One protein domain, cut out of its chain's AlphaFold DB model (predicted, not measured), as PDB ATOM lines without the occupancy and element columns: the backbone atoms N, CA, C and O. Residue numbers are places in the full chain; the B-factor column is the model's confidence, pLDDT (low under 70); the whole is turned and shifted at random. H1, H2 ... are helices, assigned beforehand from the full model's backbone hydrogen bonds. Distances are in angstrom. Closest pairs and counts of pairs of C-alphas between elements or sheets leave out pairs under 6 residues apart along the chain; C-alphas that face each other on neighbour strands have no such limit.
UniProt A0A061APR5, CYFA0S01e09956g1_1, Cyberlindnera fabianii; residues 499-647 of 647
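This is residues 499 to 647 of the 647 residues of the protein "CYFA0S01e09956g1_1" of Cyberlindnera fabianii (UniProt A0A061APR5). The body is a crossed packing of helices in which the long H2 sits between H1 and H8, with H3 reaching across from the end of H2 to H1. The short helix H6 lies near the middle of the domain and the short H7 packs on H8, while the loop with H4 and H5 lies at one far end of the domain and H10, crossing H8, sends an arm to the other, where residues 638 to 647 stick out. The printed part has 149 residues with ten named helices, H1 to H10 in order along the chain, and no named strand; the class is all helix. By its radius of gyration of the C-alphas, 16.0 A, the whole is compact, yet its outline is elongated, spanning 60 by 36 by 32 A.

H1, residues 499 to 516, begins at C-alpha 499 at (-65.780, 57.213, 53.706) and is 26.2 A long from first to last C-alpha. H2, residues 524 to 542, is 27.0 A long, and its C-alpha 524 is at (-77.129, 68.630, 29.292). H3 holds residues 549 to 559 and is 15.4 A long. Four short helices follow: H4, residues 567 to 570; H5, residues 577 to 580; H6, residues 583 to 586; and H7, residues 589 to 593. H8, residues 596 to 609, is 20.1 A long, and H9, residues 615 to 621, is 10.1 A long. H10, residues 624 to 645, has the most residues, 22; it is 32.0 A long and ends at C-alpha 645 at (-63.430, 38.878, 16.605).

H1 and H2 form a helical hairpin; they touch at a steep tilt of 40 degrees and run opposite ways, and their closest C-alphas are those of Val 507 and Cys 533, 5.7 A apart. H2 touches H8 at a shallow tilt of 23 degrees, the same way, closest at the C-alphas of Tyr 538 and Val 605, 5.4 A apart. H1 and H8 are apart. H3 touches H1 at a steep tilt of 48 degrees, with residues 501 to 508 of H1 alone, closest at the C-alphas of Ile 505 and Leu 556, 7.7 A apart. H3 also touches H2, with residues 540 to 541 of H2 alone, closest at the C-alphas of Ile 541 and Arg 549, 5.5 A apart. H4 touches no helix, and H5 is close to H3 but not clearly touching. H6 touches H3, closest at the C-alphas of Leu 557 and Ile 584, 6.2 A apart, and only just touches H9, with 3 pairs of C-alphas within 8 A. H7 touches residues 598 to 603 of H8, closest at the C-alphas of Leu 591 and Gln 599, 4.8 A apart. H10 touches H8 about perpendicular, at 79 degrees, with residues 630 to 634 alone, closest at the C-alphas of Ala 603 and Leu 630, 6.8 A apart. Every O i to N i+4 pair is within hydrogen-bond range in H1, H2, H3, H8, H9 and H10; in H7 it is 0 of 1, beside 2 of 2 O i to N i+3 pairs, and H4, H5 and H6 are too short for an O i to N i+4 pair.

The two C-alphas farthest apart are those of Ser 568 and Ser 647, at 60.0 A. Without residues 638 to 647, which stand free, the body spans 44 by 36 by 33 A. The printed part has no cut, and no link is long. The mean pLDDT of the printed part is 76.8; it is under 70 in residues 519 to 520, 545 to 547, 573 to 582, 594 and 636 to 647.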
ATOM      1  N   TYR A 499     -66.006  56.180  54.737       78.69
ATOM      2  CA  TYR A 499     -65.780  57.213  53.706       78.69
ATOM      3  C   TYR A 499     -66.353  56.865  52.321       78.69
ATOM      4  O   TYR A 499     -67.052  57.665  51.704       78.69
ATOM      5  N   LYS A 500     -66.097  55.645  51.834       80.00
ATOM      6  CA  LYS A 500     -66.599  55.207  50.522       80.00
ATOM      7  C   LYS A 500     -68.113  54.970  50.517       80.00
ATOM      8  O   LYS A 500     -68.731  55.115  49.467       80.00
ATOM      9  N   THR A 501     -68.698  54.614  51.661       84.44
ATOM     10  CA  THR A 501     -70.153  54.489  51.824       84.44
ATOM     11  C   THR A 501     -70.807  55.867  51.815       84.44
ATOM     12  O   THR A 501     -71.809  56.038  51.134       84.44
ATOM     13  N   ILE A 502     -70.208  56.871  52.466       84.69
ATOM     14  CA  ILE A 502     -70.684  58.265  52.433       84.69
ATOM     15  C   ILE A 502     -70.715  58.790  50.994       84.69
ATOM     16  O   ILE A 502     -71.755  59.252  50.535       84.69
ATOM     17  N   GLN A 503     -69.619  58.626  50.242       84.62
ATOM     18  CA  GLN A 503     -69.579  59.008  48.823       84.62
ATOM     19  C   GLN A 503     -70.651  58.288  47.999       84.62
ATOM     20  O   GLN A 503     -71.256  58.865  47.099       84.62
ATOM     21  N   LEU A 504     -70.903  57.012  48.301       88.62
ATOM     22  CA  LEU A 504     -71.962  56.266  47.639       88.62
ATOM     23  C   LEU A 504     -73.354  56.814  47.984       88.62
ATOM     24  O   LEU A 504     -74.182  56.921  47.085       88.62
ATOM     25  N   ILE A 505     -73.607  57.188  49.240       88.00
ATOM     26  CA  ILE A 505     -74.864  57.816  49.676       88.00
ATOM     27  C   ILE A 505     -75.087  59.143  48.937       88.00
ATOM     28  O   ILE A 505     -76.192  59.378  48.449       88.00
ATOM     29  N   GLU A 506     -74.053  59.978  48.791       87.62
ATOM     30  CA  GLU A 506     -74.122  61.230  48.019       87.62
ATOM     31  C   GLU A 506     -74.486  60.971  46.556       87.62
ATOM     32  O   GLU A 506     -75.434  61.562  46.036       87.62
ATOM     33  N   VAL A 507     -73.789  60.031  45.912       89.25
ATOM     34  CA  VAL A 507     -74.023  59.674  44.508       89.25
ATOM     35  C   VAL A 507     -75.416  59.078  44.298       89.25
ATOM     36  O   VAL A 507     -76.068  59.393  43.301       89.25
ATOM     37  N   ILE A 508     -75.904  58.237  45.219       90.31
ATOM     38  CA  ILE A 508     -77.274  57.709  45.159       90.31
ATOM     39  C   ILE A 508     -78.283  58.845  45.352       90.31
ATOM     40  O   ILE A 508     -79.248  58.908  44.597       90.31
ATOM     41  N   ASN A 509     -78.056  59.772  46.288       89.12
ATOM     42  CA  ASN A 509     -78.931  60.929  46.473       89.12
ATOM     43  C   ASN A 509     -79.011  61.779  45.191       89.12
ATOM     44  O   ASN A 509     -80.113  62.094  44.752       89.12
ATOM     45  N   GLU A 510     -77.879  62.113  44.563       88.38
ATOM     46  CA  GLU A 510     -77.858  62.838  43.281       88.38
ATOM     47  C   GLU A 510     -78.604  62.072  42.184       88.38
ATOM     48  O   GLU A 510     -79.443  62.640  41.481       88.38
ATOM     49  N   LEU A 511     -78.353  60.765  42.069       88.50
ATOM     50  CA  LEU A 511     -79.015  59.906  41.093       88.50
ATOM     51  C   LEU A 511     -80.536  59.895  41.293       88.50
ATOM     52  O   LEU A 511     -81.277  60.081  40.333       88.50
ATOM     53  N   VAL A 512     -81.010  59.724  42.528       86.62
ATOM     54  CA  VAL A 512     -82.439  59.705  42.876       86.62
ATOM     55  C   VAL A 512     -83.127  61.013  42.485       86.62
ATOM     56  O   VAL A 512     -84.192  60.972  41.872       86.62
ATOM     57  N   GLN A 513     -82.523  62.173  42.773       84.31
ATOM     58  CA  GLN A 513     -83.104  63.475  42.401       84.31
ATOM     59  C   GLN A 513     -83.287  63.608  40.879       84.31
ATOM     60  O   GLN A 513     -84.303  64.125  40.404       84.31
ATOM     61  N   LEU A 514     -82.336  63.085  40.103       84.69
ATOM     62  CA  LEU A 514     -82.406  63.084  38.642       84.69
ATOM     63  C   LEU A 514     -83.424  62.076  38.099       84.69
ATOM     64  O   LEU A 514     -84.070  62.352  37.093       84.69
ATOM     65  N   LEU A 515     -83.602  60.934  38.767       81.69
ATOM     66  CA  LEU A 515     -84.581  59.910  38.384       81.69
ATOM     67  C   LEU A 515     -86.034  60.330  38.658       81.69
ATOM     68  O   LEU A 515     -86.930  59.901  37.932       81.69
ATOM     69  N   ILE A 516     -86.276  61.163  39.678       77.19
ATOM     70  CA  ILE A 516     -87.610  61.718  39.982       77.19
ATOM     71  C   ILE A 516     -88.020  62.775  38.943       77.19
ATOM     72  O   ILE A 516     -89.206  62.942  38.645       77.19
ATOM     73  N   THR A 517     -87.048  63.486  38.370       76.25
ATOM     74  CA  THR A 517     -87.296  64.545  37.386       76.25
ATOM     75  C   THR A 517     -87.764  63.940  36.050       76.25
ATOM     76  O   THR A 517     -87.129  63.013  35.543       76.25
ATOM     77  N   PRO A 518     -88.856  64.436  35.426       71.88
ATOM     78  CA  PRO A 518     -89.329  63.908  34.149       71.88
ATOM     79  C   PRO A 518     -88.225  63.947  33.089       71.88
ATOM     80  O   PRO A 518     -87.608  64.990  32.866       71.88
ATOM     81  N   PHE A 519     -88.010  62.841  32.375       68.06
ATOM     82  CA  PHE A 519     -86.906  62.730  31.411       68.06
ATOM     83  C   PHE A 519     -86.907  63.813  30.319       68.06
ATOM     84  O   PHE A 519     -85.847  64.177  29.815       68.06
ATOM     85  N   SER A 520     -88.077  64.351  29.964       66.56
ATOM     86  CA  SER A 520     -88.227  65.446  28.995       66.56
ATOM     87  C   SER A 520     -87.674  66.792  29.478       66.56
ATOM     88  O   SER A 520     -87.518  67.700  28.669       66.56
ATOM     89  N   SER A 521     -87.393  66.926  30.775       74.94
ATOM     90  CA  SER A 521     -86.925  68.159  31.418       74.94
ATOM     91  C   SER A 521     -85.445  68.146  31.818       74.94
ATOM     92  O   SER A 521     -84.963  69.137  32.357       74.94
ATOM     93  N   LEU A 522     -84.712  67.063  31.530       77.69
ATOM     94  CA  LEU A 522     -83.285  66.949  31.847       77.69
ATOM     95  C   LEU A 522     -82.431  67.841  30.932       77.69
ATOM     96  O   LEU A 522     -82.540  67.790  29.704       77.69
ATOM     97  N   THR A 523     -81.539  68.625  31.533       81.12
ATOM     98  CA  THR A 523     -80.556  69.461  30.833       81.12
ATOM     99  C   THR A 523     -79.299  68.669  30.454       81.12
ATOM    100  O   THR A 523     -79.067  67.557  30.928       81.12
ATOM    101  N   SER A 524     -78.429  69.244  29.614       79.69
ATOM    102  CA  SER A 524     -77.129  68.630  29.292       79.69
ATOM    103  C   SER A 524     -76.238  68.436  30.524       79.69
ATOM    104  O   SER A 524     -75.485  67.467  30.587       79.69
ATOM    105  N   VAL A 525     -76.353  69.323  31.517       82.19
ATOM    106  CA  VAL A 525     -75.624  69.226  32.787       82.19
ATOM    107  C   VAL A 525     -76.108  68.017  33.585       82.19
ATOM    108  O   VAL A 525     -75.287  67.251  34.085       82.19
ATOM    109  N   ASP A 526     -77.420  67.786  33.628       82.94
ATOM    110  CA  ASP A 526     -78.016  66.640  34.324       82.94
ATOM    111  C   ASP A 526     -77.576  65.307  33.703       82.94
ATOM    112  O   ASP A 526     -77.256  64.351  34.409       82.94
ATOM    113  N   ILE A 527     -77.473  65.256  32.372       82.69
ATOM    114  CA  ILE A 527     -76.938  64.100  31.636       82.69
ATOM    115  C   ILE A 527     -75.482  63.819  32.036       82.69
ATOM    116  O   ILE A 527     -75.088  62.658  32.185       82.69
ATOM    117  N   ASP A 528     -74.663  64.854  32.205       85.38
ATOM    118  CA  ASP A 528     -73.264  64.693  32.605       85.38
ATOM    119  C   ASP A 528     -73.121  64.310  34.085       85.38
ATOM    120  O   ASP A 528     -72.244  63.509  34.424       85.38
ATOM    121  N   VAL A 529     -74.009  64.789  34.960       87.19
ATOM    122  CA  VAL A 529     -74.130  64.295  36.343       87.19
ATOM    123  C   VAL A 529     -74.501  62.809  36.337       87.19
ATOM    124  O   VAL A 529     -73.774  62.017  36.931       87.19
ATOM    125  N   LEU A 530     -75.519  62.387  35.573       87.12
ATOM    126  CA  LEU A 530     -75.896  60.972  35.442       87.12
ATOM    127  C   LEU A 530     -74.711  60.098  35.010       87.12
ATOM    128  O   LEU A 530     -74.468  59.044  35.600       87.12
ATOM    129  N   LYS A 531     -73.938  60.529  34.003       87.88
ATOM    130  CA  LYS A 531     -72.737  59.799  33.560       87.88
ATOM    131  C   LYS A 531     -71.725  59.644  34.696       87.88
ATOM    132  O   LYS A 531     -71.230  58.533  34.887       87.88
ATOM    133  N   ARG A 532     -71.450  60.717  35.451       90.44
ATOM    134  CA  ARG A 532     -70.546  60.687  36.613       90.44
ATOM    135  C   ARG A 532     -71.048  59.732  37.694       90.44
ATOM    136  O   ARG A 532     -70.254  58.925  38.174       90.44
ATOM    137  N   CYS A 533     -72.345  59.747  38.003       90.56
ATOM    138  CA  CYS A 533     -72.940  58.833  38.977       90.56
ATOM    139  C   CYS A 533     -72.742  57.370  38.571       90.56
ATOM    140  O   CYS A 533     -72.240  56.573  39.361       90.56
ATOM    141  N   TYR A 534     -73.056  56.999  37.325       91.12
ATOM    142  CA  TYR A 534     -72.858  55.618  36.872       91.12
ATOM    143  C   TYR A 534     -71.384  55.213  36.774       91.12
ATOM    144  O   TYR A 534     -71.067  54.051  37.035       91.12
ATOM    145  N   ASP A 535     -70.483  56.130  36.410       89.62
ATOM    146  CA  ASP A 535     -69.043  55.858  36.385       89.62
ATOM    147  C   ASP A 535     -68.512  55.604  37.809       89.62
ATOM    148  O   ASP A 535     -67.764  54.642  38.021       89.62
ATOM    149  N   PHE A 536     -68.966  56.381  38.801       90.12
ATOM    150  CA  PHE A 536     -68.657  56.139  40.212       90.12
ATOM    151  C   PHE A 536     -69.245  54.816  40.705       90.12
ATOM    152  O   PHE A 536     -68.506  53.997  41.248       90.12
ATOM    153  N   ILE A 537     -70.536  54.558  40.467       90.94
ATOM    154  CA  ILE A 537     -71.201  53.307  40.872       90.94
ATOM    155  C   ILE A 537     -70.468  52.108  40.275       90.94
ATOM    156  O   ILE A 537     -70.163  51.159  40.993       90.94
ATOM    157  N   TYR A 538     -70.125  52.156  38.984       89.88
ATOM    158  CA  TYR A 538     -69.366  51.096  38.326       89.88
ATOM    159  C   TYR A 538     -67.984  50.896  38.962       89.88
ATOM    160  O   TYR A 538     -67.594  49.753  39.212       89.88
ATOM    161  N   SER A 539     -67.260  51.983  39.244       87.75
ATOM    162  CA  SER A 539     -65.968  51.938  39.939       87.75
ATOM    163  C   SER A 539     -66.105  51.311  41.328       87.75
ATOM    164  O   SER A 539     -65.359  50.391  41.669       87.75
ATOM    165  N   TYR A 540     -67.120  51.722  42.092       87.62
ATOM    166  CA  TYR A 540     -67.402  51.230  43.434       87.62
ATOM    167  C   TYR A 540     -67.703  49.730  43.435       87.62
ATOM    168  O   TYR A 540     -67.006  48.975  44.108       87.62
ATOM    169  N   ILE A 541     -68.668  49.264  42.631       87.50
ATOM    170  CA  ILE A 541     -69.064  47.842  42.588       87.50
ATOM    171  C   ILE A 541     -68.011  46.940  41.932       87.50
ATOM    172  O   ILE A 541     -68.009  45.729  42.157       87.50
ATOM    173  N   SER A 542     -67.110  47.498  41.120       85.50
ATOM    174  CA  SER A 542     -66.012  46.749  40.497       85.50
ATOM    175  C   SER A 542     -64.748  46.734  41.360       85.50
ATOM    176  O   SER A 542     -63.868  45.904  41.135       85.50
ATOM    177  N   SER A 543     -64.656  47.612  42.363       81.69
ATOM    178  CA  SER A 543     -63.472  47.766  43.205       81.69
ATOM    179  C   SER A 543     -63.194  46.526  44.050       81.69
ATOM    180  O   SER A 543     -63.984  46.145  44.904       81.69
ATOM    181  N   THR A 544     -62.023  45.914  43.902       70.75
ATOM    182  CA  THR A 544     -61.613  44.780  44.751       70.75
ATOM    183  C   THR A 544     -61.231  45.199  46.174       70.75
ATOM    184  O   THR A 544     -61.141  44.346  47.052       70.75
ATOM    185  N   THR A 545     -61.038  46.501  46.414       68.25
ATOM    186  CA  THR A 545     -60.586  47.047  47.708       68.25
ATOM    187  C   THR A 545     -61.688  47.130  48.763       68.25
ATOM    188  O   THR A 545     -61.392  47.122  49.953       68.25
ATOM    189  N   VAL A 546     -62.956  47.202  48.348       66.69
ATOM    190  CA  VAL A 546     -64.108  47.301  49.256       66.69
ATOM    191  C   VAL A 546     -64.753  45.925  49.389       66.69
ATOM    192  O   VAL A 546     -65.244  45.352  48.409       66.69
ATOM    193  N   LYS A 547     -64.729  45.376  50.608       69.75
ATOM    194  CA  LYS A 547     -65.462  44.149  50.948       69.75
ATOM    195  C   LYS A 547     -66.957  44.466  51.001       69.75
ATOM    196  O   LYS A 547     -67.331  45.538  51.457       69.75
ATOM    197  N   GLY A 548     -67.800  43.562  50.502       75.50
ATOM    198  CA  GLY A 548     -69.253  43.744  50.579       75.50
ATOM    199  C   GLY A 548     -69.842  44.860  49.717       75.50
ATOM    200  O   GLY A 548     -70.936  45.336  49.992       75.50
ATOM    201  N   ARG A 549     -69.104  45.353  48.719       83.88
ATOM    202  CA  ARG A 549     -69.504  46.521  47.913       83.88
ATOM    203  C   ARG A 549     -70.833  46.343  47.179       83.88
ATOM    204  O   ARG A 549     -71.583  47.300  47.037       83.88
ATOM    205  N   ILE A 550     -71.119  45.138  46.686       85.25
ATOM    206  CA  ILE A 550     -72.344  44.877  45.924       85.25
ATOM    207  C   ILE A 550     -73.519  44.804  46.898       85.25
ATOM    208  O   ILE A 550     -74.562  45.396  46.653       85.25
ATOM    209  N   GLU A 551     -73.306  44.120  48.018       85.19
ATOM    210  CA  GLU A 551     -74.237  43.964  49.123       85.19
ATOM    211  C   GLU A 551     -74.624  45.330  49.695       85.19
ATOM    212  O   GLU A 551     -75.805  45.638  49.754       85.19
ATOM    213  N   MET A 552     -73.640  46.177  50.024       85.31
ATOM    214  CA  MET A 552     -73.868  47.526  50.549       85.31
ATOM    215  C   MET A 552     -74.587  48.418  49.535       85.31
ATOM    216  O   MET A 552     -75.501  49.144  49.904       85.31
ATOM    217  N   PHE A 553     -74.214  48.353  48.252       89.12
ATOM    218  CA  PHE A 553     -74.901  49.115  47.209       89.12
ATOM    219  C   PHE A 553     -76.375  48.718  47.087       89.12
ATOM    220  O   PHE A 553     -77.240  49.587  47.104       89.12
ATOM    221  N   LEU A 554     -76.669  47.419  46.998       86.31
ATOM    222  CA  LEU A 554     -78.046  46.934  46.905       86.31
ATOM    223  C   LEU A 554     -78.834  47.211  48.187       86.31
ATOM    224  O   LEU A 554     -79.986  47.619  48.105       86.31
ATOM    225  N   TYR A 555     -78.202  47.044  49.349       85.25
ATOM    226  CA  TYR A 555     -78.805  47.347  50.639       85.25
ATOM    227  C   TYR A 555     -79.215  48.817  50.726       85.25
ATOM    228  O   TYR A 555     -80.376  49.103  50.996       85.25
ATOM    229  N   LEU A 556     -78.302  49.741  50.396       87.25
ATOM    230  CA  LEU A 556     -78.599  51.172  50.364       87.25
ATOM    231  C   LEU A 556     -79.744  51.505  49.413       87.25
ATOM    232  O   LEU A 556     -80.538  52.363  49.761       87.25
ATOM    233  N   LEU A 557     -79.851  50.846  48.254       85.94
ATOM    234  CA  LEU A 557     -80.974  51.061  47.335       85.94
ATOM    235  C   LEU A 557     -82.317  50.566  47.891       85.94
ATOM    236  O   LEU A 557     -83.338  51.144  47.541       85.94
ATOM    237  N   GLU A 558     -82.341  49.520  48.721       81.88
ATOM    238  CA  GLU A 558     -83.590  49.038  49.330       81.88
ATOM    239  C   GLU A 558     -84.047  49.907  50.504       81.88
ATOM    240  O   GLU A 558     -85.244  50.127  50.669       81.88
ATOM    241  N   ILE A 559     -83.113  50.422  51.309       84.00
ATOM    242  CA  ILE A 559     -83.450  51.257  52.471       84.00
ATOM    243  C   ILE A 559     -83.428  52.759  52.159       84.00
ATOM    244  O   ILE A 559     -83.682  53.570  53.048       84.00
ATOM    245  N   PHE A 560     -83.101  53.162  50.925       86.06
ATOM    246  CA  PHE A 560     -82.880  54.571  50.622       86.06
ATOM    247  C   PHE A 560     -84.138  55.406  50.914       86.06
ATOM    248  O   PHE A 560     -85.234  55.058  50.472       86.06
ATOM    249  N   PRO A 561     -84.009  56.526  51.637       81.62
ATOM    250  CA  PRO A 561     -85.130  57.419  51.887       81.62
ATOM    251  C   PRO A 561     -85.550  58.176  50.611       81.62
ATOM    252  O   PRO A 561     -84.893  59.139  50.208       81.62
ATOM    253  N   THR A 562     -86.658  57.778  49.979       76.56
ATOM    254  CA  THR A 562     -87.241  58.442  48.798       76.56
ATOM    255  C   THR A 562     -88.519  59.213  49.141       76.56
ATOM    256  O   THR A 562     -89.354  58.734  49.892       76.56
ATOM    257  N   ASN A 563     -88.696  60.418  48.578       71.25
ATOM    258  CA  ASN A 563     -89.931  61.224  48.672       71.25
ATOM    259  C   ASN A 563     -90.481  61.510  50.090       71.25
ATOM    260  O   ASN A 563     -91.692  61.645  50.259       71.25
ATOM    261  N   ILE A 564     -89.607  61.675  51.087       77.00
ATOM    262  CA  ILE A 564     -90.014  61.943  52.477       77.00
ATOM    263  C   ILE A 564     -90.673  63.315  52.614       77.00
ATOM    264  O   ILE A 564     -90.059  64.339  52.294       77.00
ATOM    265  N   LYS A 565     -91.888  63.331  53.164       76.69
ATOM    266  CA  LYS A 565     -92.607  64.537  53.589       76.69
ATOM    267  C   LYS A 565     -92.671  64.644  55.108       76.69
ATOM    268  O   LYS A 565     -92.550  65.754  55.618       76.69
ATOM    269  N   SER A 566     -92.819  63.519  55.802       80.50
ATOM    270  CA  SER A 566     -92.837  63.437  57.266       80.50
ATOM    271  C   SER A 566     -91.938  62.311  57.784       80.50
ATOM    272  O   SER A 566     -91.687  61.347  57.059       80.50
ATOM    273  N   PRO A 567     -91.460  62.382  59.040       80.62
ATOM    274  CA  PRO A 567     -90.662  61.317  59.653       80.62
ATOM    275  C   PRO A 567     -91.344  59.944  59.631       80.62
ATOM    276  O   PRO A 567     -90.666  58.928  59.520       80.62
ATOM    277  N   SER A 568     -92.678  59.895  59.658       79.25
ATOM    278  CA  SER A 568     -93.459  58.658  59.519       79.25
ATOM    279  C   SER A 568     -93.244  57.915  58.191       79.25
ATOM    280  O   SER A 568     -93.361  56.692  58.168       79.25
ATOM    281  N   ASP A 569     -92.838  58.601  57.114       81.12
ATOM    282  CA  ASP A 569     -92.517  57.971  55.821       81.12
ATOM    283  C   ASP A 569     -91.244  57.095  55.896       81.12
ATOM    284  O   ASP A 569     -90.965  56.292  55.004       81.12
ATOM    285  N   LEU A 570     -90.451  57.230  56.967       83.50
ATOM    286  CA  LEU A 570     -89.247  56.430  57.204       83.50
ATOM    287  C   LEU A 570     -89.550  55.023  57.729       83.50
ATOM    288  O   LEU A 570     -88.643  54.188  57.755       83.50
ATOM    289  N   ILE A 571     -90.789  54.735  58.132       83.06
ATOM    290  CA  ILE A 571     -91.161  53.419  58.656       83.06
ATOM    291  C   ILE A 571     -91.030  52.370  57.552       83.06
ATOM    292  O   ILE A 571     -91.523  52.527  56.435       83.06
ATOM    293  N   PHE A 572     -90.310  51.296  57.858       76.19
ATOM    294  CA  PHE A 572     -90.126  50.172  56.954       76.19
ATOM    295  C   PHE A 572     -91.292  49.188  57.085       76.19
ATOM    296  O   PHE A 572     -91.186  48.185  57.777       76.19
ATOM    297  N   ASP A 573     -92.411  49.456  56.416       67.44
ATOM    298  CA  ASP A 573     -93.533  48.515  56.380       67.44
ATOM    299  C   ASP A 573     -93.424  47.567  55.182       67.44
ATOM    300  O   ASP A 573     -93.288  47.996  54.033       67.44
ATOM    301  N   SER A 574     -93.554  46.258  55.424       52.25
ATOM    302  CA  SER A 574     -93.534  45.235  54.368       52.25
ATOM    303  C   SER A 574     -94.612  45.455  53.299       52.25
ATOM    304  O   SER A 574     -94.417  45.043  52.159       52.25
ATOM    305  N   GLU A 575     -95.712  46.144  53.618       47.69
ATOM    306  CA  GLU A 575     -96.762  46.506  52.654       47.69
ATOM    307  C   GLU A 575     -96.527  47.870  51.966       47.69
ATOM    308  O   GLU A 575     -96.806  48.002  50.773       47.69
ATOM    309  N   HIS A 576     -95.930  48.860  52.649       45.81
ATOM    310  CA  HIS A 576     -95.522  50.145  52.044       45.81
ATOM    311  C   HIS A 576     -94.246  50.047  51.198       45.81
ATOM    312  O   HIS A 576     -93.992  50.901  50.343       45.81
ATOM    313  N   SER A 577     -93.501  48.954  51.355       47.03
ATOM    314  CA  SER A 577     -92.354  48.608  50.524       47.03
ATOM    315  C   SER A 577     -92.680  48.616  49.025       47.03
ATOM    316  O   SER A 577     -91.797  48.906  48.237       47.03
ATOM    317  N   LEU A 578     -93.932  48.428  48.591       42.38
ATOM    318  CA  LEU A 578     -94.316  48.472  47.169       42.38
ATOM    319  C   LEU A 578     -94.075  49.829  46.471       42.38
ATOM    320  O   LEU A 578     -93.976  49.864  45.240       42.38
ATOM    321  N   ILE A 579     -93.990  50.940  47.215       43.38
ATOM    322  CA  ILE A 579     -93.776  52.287  46.649       43.38
ATOM    323  C   ILE A 579     -92.274  52.619  46.566       43.38
ATOM    324  O   ILE A 579     -91.838  53.148  45.543       43.38
ATOM    325  N   ASP A 580     -91.480  52.216  47.565       50.66
ATOM    326  CA  ASP A 580     -90.017  52.406  47.603       50.66
ATOM    327  C   ASP A 580     -89.235  51.277  46.882       50.66
ATOM    328  O   ASP A 580     -88.117  51.483  46.409       50.66
ATOM    329  N   GLN A 581     -89.847  50.102  46.667       54.44
ATOM    330  CA  GLN A 581     -89.271  48.940  45.954       54.44
ATOM    331  C   GLN A 581     -88.896  49.215  44.494       54.44
ATOM    332  O   GLN A 581     -88.225  48.393  43.864       54.44
ATOM    333  N   ARG A 582     -89.311  50.351  43.931       61.53
ATOM    334  CA  ARG A 582     -88.982  50.706  42.551       61.53
ATOM    335  C   ARG A 582     -87.618  51.338  42.398       61.53
ATOM    336  O   ARG A 582     -87.159  51.353  41.263       61.53
ATOM    337  N   LEU A 583     -86.925  51.762  43.461       76.56
ATOM    338  CA  LEU A 583     -85.645  52.450  43.275       76.56
ATOM    339  C   LEU A 583     -84.627  51.576  42.527       76.56
ATOM    340  O   LEU A 583     -83.964  52.049  41.606       76.56
ATOM    341  N   ILE A 584     -84.560  50.277  42.842       80.69
ATOM    342  CA  ILE A 584     -83.705  49.339  42.100       80.69
ATOM    343  C   ILE A 584     -84.081  49.322  40.613       80.69
ATOM    344  O   ILE A 584     -83.188  49.375  39.774       80.69
ATOM    345  N   SER A 585     -85.373  49.288  40.268       81.25
ATOM    346  CA  SER A 585     -85.847  49.361  38.875       81.25
ATOM    347  C   SER A 585     -85.548  50.724  38.231       81.25
ATOM    348  O   SER A 585     -85.069  50.798  37.096       81.25
ATOM    349  N   ASP A 586     -85.753  51.810  38.975       82.06
ATOM    350  CA  ASP A 586     -85.583  53.197  38.547       82.06
ATOM    351  C   ASP A 586     -84.133  53.502  38.181       82.06
ATOM    352  O   ASP A 586     -83.883  54.132  37.154       82.06
ATOM    353  N   VAL A 587     -83.171  52.950  38.925       84.56
ATOM    354  CA  VAL A 587     -81.734  53.045  38.618       84.56
ATOM    355  C   VAL A 587     -81.392  52.486  37.231       84.56
ATOM    356  O   VAL A 587     -80.375  52.877  36.657       84.56
ATOM    357  N   PHE A 588     -82.221  51.626  36.632       84.81
ATOM    358  CA  PHE A 588     -82.003  51.118  35.271       84.81
ATOM    359  C   PHE A 588     -82.920  51.740  34.208       84.81
ATOM    360  O   PHE A 588     -82.664  51.551  33.014       84.81
ATOM    361  N   LYS A 589     -83.932  52.538  34.584       82.00
ATOM    362  CA  LYS A 589     -84.821  53.232  33.631       82.00
ATOM    363  C   LYS A 589     -84.098  54.151  32.640       82.00
ATOM    364  O   LYS A 589     -84.536  54.183  31.487       82.00
ATOM    365  N   PRO A 590     -82.973  54.821  32.978       81.88
ATOM    366  CA  PRO A 590     -82.208  55.611  32.009       81.88
ATOM    367  C   PRO A 590     -81.689  54.832  30.790       81.88
ATOM    368  O   PRO A 590     -81.261  55.444  29.813       81.88
ATOM    369  N   LEU A 591     -81.784  53.495  30.765       79.25
ATOM    370  CA  LEU A 591     -81.600  52.707  29.541       79.25
ATOM    371  C   LEU A 591     -82.550  53.150  28.405       79.25
ATOM    372  O   LEU A 591     -82.196  53.075  27.226       79.25
ATOM    373  N   LEU A 592     -83.741  53.648  28.746       75.50
ATOM    374  CA  LEU A 592     -84.773  54.082  27.802       75.50
ATOM    375  C   LEU A 592     -84.496  55.467  27.191       75.50
ATOM    376  O   LEU A 592     -85.163  55.851  26.236       75.50
ATOM    377  N   TYR A 593     -83.494  56.195  27.692       71.25
ATOM    378  CA  TYR A 593     -83.186  57.579  27.312       71.25
ATOM    379  C   TYR A 593     -82.597  57.731  25.892       71.25
ATOM    380  O   TYR A 593     -82.411  58.839  25.403       71.25
ATOM    381  N   GLY A 594     -82.278  56.630  25.203       65.88
ATOM    382  CA  GLY A 594     -81.743  56.651  23.835       65.88
ATOM    383  C   GLY A 594     -80.287  57.133  23.702       65.88
ATOM    384  O   GLY A 594     -79.664  56.859  22.677       65.88
ATOM    385  N   ASP A 595     -79.705  57.780  24.722       79.88
ATOM    386  CA  ASP A 595     -78.277  58.132  24.746       79.88
ATOM    387  C   ASP A 595     -77.406  56.874  24.884       79.88
ATOM    388  O   ASP A 595     -77.370  56.195  25.916       79.88
ATOM    389  N   VAL A 596     -76.637  56.597  23.832       81.56
ATOM    390  CA  VAL A 596     -75.728  55.451  23.737       81.56
ATOM    391  C   VAL A 596     -74.700  55.430  24.877       81.56
ATOM    392  O   VAL A 596     -74.311  54.354  25.334       81.56
ATOM    393  N   GLN A 597     -74.235  56.588  25.354       83.06
ATOM    394  CA  GLN A 597     -73.226  56.685  26.413       83.06
ATOM    395  C   GLN A 597     -73.786  56.325  27.791       83.06
ATOM    396  O   GLN A 597     -73.092  55.655  28.561       83.06
ATOM    397  N   ILE A 598     -75.022  56.732  28.092       83.38
ATOM    398  CA  ILE A 598     -75.721  56.350  29.327       83.38
ATOM    399  C   ILE A 598     -76.092  54.869  29.264       83.38
ATOM    400  O   ILE A 598     -75.751  54.119  30.176       83.38
ATOM    401  N   GLN A 599     -76.673  54.408  28.151       84.19
ATOM    402  CA  GLN A 599     -77.032  52.998  27.962       84.19
ATOM    403  C   GLN A 599     -75.841  52.059  28.179       84.19
ATOM    404  O   GLN A 599     -75.960  51.042  28.863       84.19
ATOM    405  N   ARG A 600     -74.658  52.416  27.657       84.81
ATOM    406  CA  ARG A 600     -73.424  51.647  27.879       84.81
ATOM    407  C   ARG A 600     -73.029  51.587  29.353       84.81
ATOM    408  O   ARG A 600     -72.598  50.530  29.807       84.81
ATOM    409  N   ARG A 601     -73.145  52.689  30.099       86.81
ATOM    410  CA  ARG A 601     -72.794  52.752  31.529       86.81
ATOM    411  C   ARG A 601     -73.775  51.961  32.395       86.81
ATOM    412  O   ARG A 601     -73.341  51.124  33.182       86.81
ATOM    413  N   VAL A 602     -75.076  52.130  32.162       86.38
ATOM    414  CA  VAL A 602     -76.142  51.353  32.819       86.38
ATOM    415  C   VAL A 602     -75.941  49.853  32.571       86.38
ATOM    416  O   VAL A 602     -75.939  49.050  33.507       86.38
ATOM    417  N   ALA A 603     -75.667  49.464  31.321       84.75
ATOM    418  CA  ALA A 603     -75.402  48.073  30.966       84.75
ATOM    419  C   ALA A 603     -74.134  47.515  31.634       84.75
ATOM    420  O   ALA A 603     -74.117  46.344  32.016       84.75
ATOM    421  N   LYS A 604     -73.080  48.328  31.818       87.00
ATOM    422  CA  LYS A 604     -71.881  47.924  32.572       87.00
ATOM    423  C   LYS A 604     -72.224  47.615  34.026       87.00
ATOM    424  O   LYS A 604     -71.847  46.540  34.495       87.00
ATOM    425  N   VAL A 605     -72.973  48.488  34.700       87.00
ATOM    426  CA  VAL A 605     -73.430  48.266  36.083       87.00
ATOM    427  C   VAL A 605     -74.244  46.973  36.179       87.00
ATOM    428  O   VAL A 605     -73.883  46.072  36.937       87.00
ATOM    429  N   TYR A 606     -75.248  46.800  35.317       87.25
ATOM    430  CA  TYR A 606     -76.048  45.572  35.268       87.25
ATOM    431  C   TYR A 606     -75.206  44.319  34.971       87.25
ATOM    432  O   TYR A 606     -75.445  43.242  35.520       87.25
ATOM    433  N   SER A 607     -74.181  44.422  34.121       85.38
ATOM    434  CA  SER A 607     -73.316  43.285  33.789       85.38
ATOM    435  C   SER A 607     -72.513  42.772  34.987       85.38
ATOM    436  O   SER A 607     -72.278  41.567  35.074       85.38
ATOM    437  N   VAL A 608     -72.119  43.660  35.905       86.00
ATOM    438  CA  VAL A 608     -71.418  43.293  37.141       86.00
ATOM    439  C   VAL A 608     -72.399  42.643  38.112       86.00
ATOM    440  O   VAL A 608     -72.141  41.541  38.592       86.00
ATOM    441  N   LEU A 609     -73.561  43.265  38.326       84.50
ATOM    442  CA  LEU A 609     -74.565  42.759  39.265       84.50
ATOM    443  C   LEU A 609     -75.168  41.419  38.807       84.50
ATOM    444  O   LEU A 609     -75.300  40.500  39.608       84.50
ATOM    445  N   SER A 610     -75.441  41.244  37.510       81.94
ATOM    446  CA  SER A 610     -75.970  39.982  36.952       81.94
ATOM    447  C   SER A 610     -74.981  38.812  36.997       81.94
ATOM    448  O   SER A 610     -75.397  37.660  36.890       81.94
ATOM    449  N   LYS A 611     -73.677  39.084  37.134       80.88
ATOM    450  CA  LYS A 611     -72.642  38.062  37.366       80.88
ATOM    451  C   LYS A 611     -72.459  37.738  38.850       80.88
ATOM    452  O   LYS A 611     -71.771  36.772  39.168       80.88
ATOM    453  N   SER A 612     -73.028  38.545  39.742       78.88
ATOM    454  CA  SER A 612     -72.951  38.326  41.183       78.88
ATOM    455  C   SER A 612     -73.938  37.246  41.640       78.88
ATOM    456  O   SER A 612     -74.921  36.945  40.961       78.88
ATOM    457  N   MET A 613     -73.707  36.703  42.837       70.06
ATOM    458  CA  MET A 613     -74.647  35.785  43.500       70.06
ATOM    459  C   MET A 613     -76.001  36.447  43.814       70.06
ATOM    460  O   MET A 613     -76.990  35.753  44.031       70.06
ATOM    461  N   LEU A 614     -76.059  37.782  43.804       74.88
ATOM    462  CA  LEU A 614     -77.231  38.590  44.148       74.88
ATOM    463  C   LEU A 614     -78.122  38.891  42.941       74.88
ATOM    464  O   LEU A 614     -79.015  39.729  43.022       74.88
ATOM    465  N   ARG A 615     -77.940  38.165  41.828       78.25
ATOM    466  CA  ARG A 615     -78.860  38.208  40.681       78.25
ATOM    467  C   ARG A 615     -80.318  37.968  41.097       78.25
ATOM    468  O   ARG A 615     -81.209  38.566  40.508       78.25
ATOM    469  N   VAL A 616     -80.547  37.158  42.134       74.50
ATOM    470  CA  VAL A 616     -81.890  36.883  42.672       74.50
ATOM    471  C   VAL A 616     -82.587  38.163  43.159       74.50
ATOM    472  O   VAL A 616     -83.791  38.285  42.954       74.50
ATOM    473  N   VAL A 617     -81.847  39.141  43.714       74.31
ATOM    474  CA  VAL A 617     -82.413  40.450  44.121       74.31
ATOM    475  C   VAL A 617     -82.983  41.146  42.894       74.31
ATOM    476  O   VAL A 617     -84.123  41.597  42.883       74.31
ATOM    477  N   LEU A 618     -82.181  41.198  41.827       76.19
ATOM    478  CA  LEU A 618     -82.555  41.864  40.586       76.19
ATOM    479  C   LEU A 618     -83.767  41.196  39.934       76.19
ATOM    480  O   LEU A 618     -84.646  41.887  39.444       76.19
ATOM    481  N   GLU A 619     -83.833  39.866  39.942       75.56
ATOM    482  CA  GLU A 619     -84.967  39.111  39.389       75.56
ATOM    483  C   GLU A 619     -86.291  39.397  40.100       75.56
ATOM    484  O   GLU A 619     -87.342  39.336  39.468       75.56
ATOM    485  N   GLN A 620     -86.254  39.696  41.398       74.38
ATOM    486  CA  GLN A 620     -87.457  39.979  42.181       74.38
ATOM    487  C   GLN A 620     -87.847  41.460  42.168       74.38
ATOM    488  O   GLN A 620     -89.033  41.765  42.257       74.38
ATOM    489  N   ARG A 621     -86.869  42.371  42.093       75.31
ATOM    490  CA  ARG A 621     -87.086  43.820  42.257       75.31
ATOM    491  C   ARG A 621     -87.132  44.601  40.942       75.31
ATOM    492  O   ARG A 621     -87.632  45.721  40.927       75.31
ATOM    493  N   LEU A 622     -86.605  44.060  39.839       77.50
ATOM    494  CA  LEU A 622     -86.682  44.726  38.536       77.50
ATOM    495  C   LEU A 622     -88.055  44.530  37.893       77.50
ATOM    496  O   LEU A 622     -88.581  43.419  37.845       77.50
ATOM    497  N   ASP A 623     -88.575  45.593  37.280       78.06
ATOM    498  CA  ASP A 623     -89.729  45.471  36.395       78.06
ATOM    499  C   ASP A 623     -89.392  44.536  35.222       78.06
ATOM    500  O   ASP A 623     -88.356  44.688  34.563       78.06
ATOM    501  N   LEU A 624     -90.302  43.610  34.902       76.50
ATOM    502  CA  LEU A 624     -90.119  42.610  33.838       76.50
ATOM    503  C   LEU A 624     -89.712  43.247  32.496       76.50
ATOM    504  O   LEU A 624     -88.881  42.710  31.761       76.50
ATOM    505  N   PHE A 625     -90.264  44.424  32.196       77.50
ATOM    506  CA  PHE A 625     -89.934  45.194  30.999       77.50
ATOM    507  C   PHE A 625     -88.480  45.691  30.999       77.50
ATOM    508  O   PHE A 625     -87.753  45.486  30.026       77.50
ATOM    509  N   VAL A 626     -88.032  46.301  32.102       79.44
ATOM    510  CA  VAL A 626     -86.657  46.805  32.254       79.44
ATOM    511  C   VAL A 626     -85.666  45.646  32.186       79.44
ATOM    512  O   VAL A 626     -84.649  45.734  31.495       79.44
ATOM    513  N   MET A 627     -85.996  44.526  32.829       79.12
ATOM    514  CA  MET A 627     -85.175  43.321  32.816       79.12
ATOM    515  C   MET A 627     -84.998  42.755  31.400       79.12
ATOM    516  O   MET A 627     -83.869  42.513  30.975       79.12
ATOM    517  N   THR A 628     -86.092  42.620  30.644       79.38
ATOM    518  CA  THR A 628     -86.060  42.112  29.261       79.38
ATOM    519  C   THR A 628     -85.195  43.003  28.367       79.38
ATOM    520  O   THR A 628     -84.348  42.515  27.622       79.38
ATOM    521  N   MET A 629     -85.332  44.325  28.499       78.19
ATOM    522  CA  MET A 629     -84.538  45.289  27.731       78.19
ATOM    523  C   MET A 629     -83.042  45.235  28.068       78.19
ATOM    524  O   MET A 629     -82.201  45.339  27.172       78.19
ATOM    525  N   LEU A 630     -82.687  45.048  29.342       80.31
ATOM    526  CA  LEU A 630     -81.296  44.879  29.767       80.31
ATOM    527  C   LEU A 630     -80.684  43.587  29.208       80.31
ATOM    528  O   LEU A 630     -79.540  43.601  28.738       80.31
ATOM    529  N   GLU A 631     -81.435  42.483  29.220       80.19
ATOM    530  CA  GLU A 631     -80.991  41.209  28.649       80.19
ATOM    531  C   GLU A 631     -80.858  41.277  27.119       80.19
ATOM    532  O   GLU A 631     -79.849  40.816  26.576       80.19
ATOM    533  N   GLU A 632     -81.789  41.936  26.424       78.19
ATOM    534  CA  GLU A 632     -81.686  42.205  24.986       78.19
ATOM    535  C   GLU A 632     -80.486  43.092  24.634       78.19
ATOM    536  O   GLU A 632     -79.755  42.823  23.679       78.19
ATOM    537  N   TYR A 633     -80.234  44.154  25.399       76.44
ATOM    538  CA  TYR A 633     -79.086  45.028  25.151       76.44
ATOM    539  C   TYR A 633     -77.759  44.280  25.358       76.44
ATOM    540  O   TYR A 633     -76.797  44.459  24.600       76.44
ATOM    541  N   LYS A 634     -77.709  43.388  26.354       72.56
ATOM    542  CA  LYS A 634     -76.563  42.513  26.627       72.56
ATOM    543  C   LYS A 634     -76.344  41.495  25.505       72.56
ATOM    544  O   LYS A 634     -75.199  41.316  25.085       72.56
ATOM    545  N   SER A 635     -77.400  40.862  24.990       70.31
ATOM    546  CA  SER A 635     -77.301  39.884  23.897       70.31
ATOM    547  C   SER A 635     -76.876  40.538  22.578       70.31
ATOM    548  O   SER A 635     -75.929  40.068  21.945       70.31
ATOM    549  N   ARG A 636     -77.460  41.689  22.218       68.69
ATOM    550  CA  ARG A 636     -77.091  42.462  21.016       68.69
ATOM    551  C   ARG A 636     -75.631  42.922  21.036       68.69
ATOM    552  O   ARG A 636     -74.966  42.887  20.003       68.69
ATOM    553  N   ASN A 637     -75.112  43.332  22.194       61.09
ATOM    554  CA  ASN A 637     -73.705  43.724  22.313       61.09
ATOM    555  C   ASN A 637     -72.751  42.528  22.293       61.09
ATOM    556  O   ASN A 637     -71.697  42.642  21.677       61.09
ATOM    557  N   LYS A 638     -73.128  41.383  22.884       58.75
ATOM    558  CA  LYS A 638     -72.325  40.152  22.824       58.75
ATOM    559  C   LYS A 638     -72.129  39.682  21.376       58.75
ATOM    560  O   LYS A 638     -70.994  39.438  20.976       58.75
ATOM    561  N   ILE A 639     -73.205  39.695  20.582       53.72
ATOM    562  CA  ILE A 639     -73.194  39.366  19.145       53.72
ATOM    563  C   ILE A 639     -72.298  40.335  18.354       53.72
ATOM    564  O   ILE A 639     -71.538  39.904  17.492       53.72
ATOM    565  N   LYS A 640     -72.315  41.640  18.668       52.62
ATOM    566  CA  LYS A 640     -71.416  42.618  18.027       52.62
ATOM    567  C   LYS A 640     -69.939  42.369  18.349       52.62
ATOM    568  O   LYS A 640     -69.118  42.458  17.445       52.62
ATOM    569  N   THR A 641     -69.588  42.042  19.595       49.38
ATOM    570  CA  THR A 641     -68.201  41.697  19.967       49.38
ATOM    571  C   THR A 641     -67.718  40.381  19.354       49.38
ATOM    572  O   THR A 641     -66.558  40.294  18.974       49.38
ATOM    573  N   GLU A 642     -68.583  39.372  19.210       42.19
ATOM    574  CA  GLU A 642     -68.229  38.095  18.564       42.19
ATOM    575  C   GLU A 642     -68.072  38.243  17.036       42.19
ATOM    576  O   GLU A 642     -67.183  37.629  16.447       42.19
ATOM    577  N   ALA A 643     -68.842  39.132  16.400       45.00
ATOM    578  CA  ALA A 643     -68.679  39.487  14.985       45.00
ATOM    579  C   ALA A 643     -67.399  40.307  14.698       45.00
ATOM    580  O   ALA A 643     -66.815  40.198  13.624       45.00
ATOM    581  N   LEU A 644     -66.924  41.094  15.669       44.09
ATOM    582  CA  LEU A 644     -65.669  41.864  15.587       44.09
ATOM    583  C   LEU A 644     -64.405  41.029  15.855       44.09
ATOM    584  O   LEU A 644     -63.311  41.494  15.566       44.09
ATOM    585  N   HIS A 645     -64.539  39.825  16.420       41.81
ATOM    586  CA  HIS A 645     -63.430  38.878  16.605       41.81
ATOM    587  C   HIS A 645     -63.361  37.802  15.512       41.81
ATOM    588  O   HIS A 645     -62.388  37.054  15.452       41.81
ATOM    589  N   THR A 646     -64.400  37.699  14.679       44.56
ATOM    590  CA  THR A 646     -64.471  36.789  13.523       44.56
ATOM    591  C   THR A 646     -64.316  37.510  12.177       44.56
ATOM    592  O   THR A 646     -64.355  36.858  11.134       44.56
ATOM    593  N   SER A 647     -64.101  38.831  12.207       36.59
ATOM    594  CA  SER A 647     -63.559  39.640  11.106       36.59
ATOM    595  C   SER A 647     -62.118  40.025  11.410       36.59
ATOM    596  O   SER A 647     -61.374  40.235  10.427       36.59
TER     597      SER A 647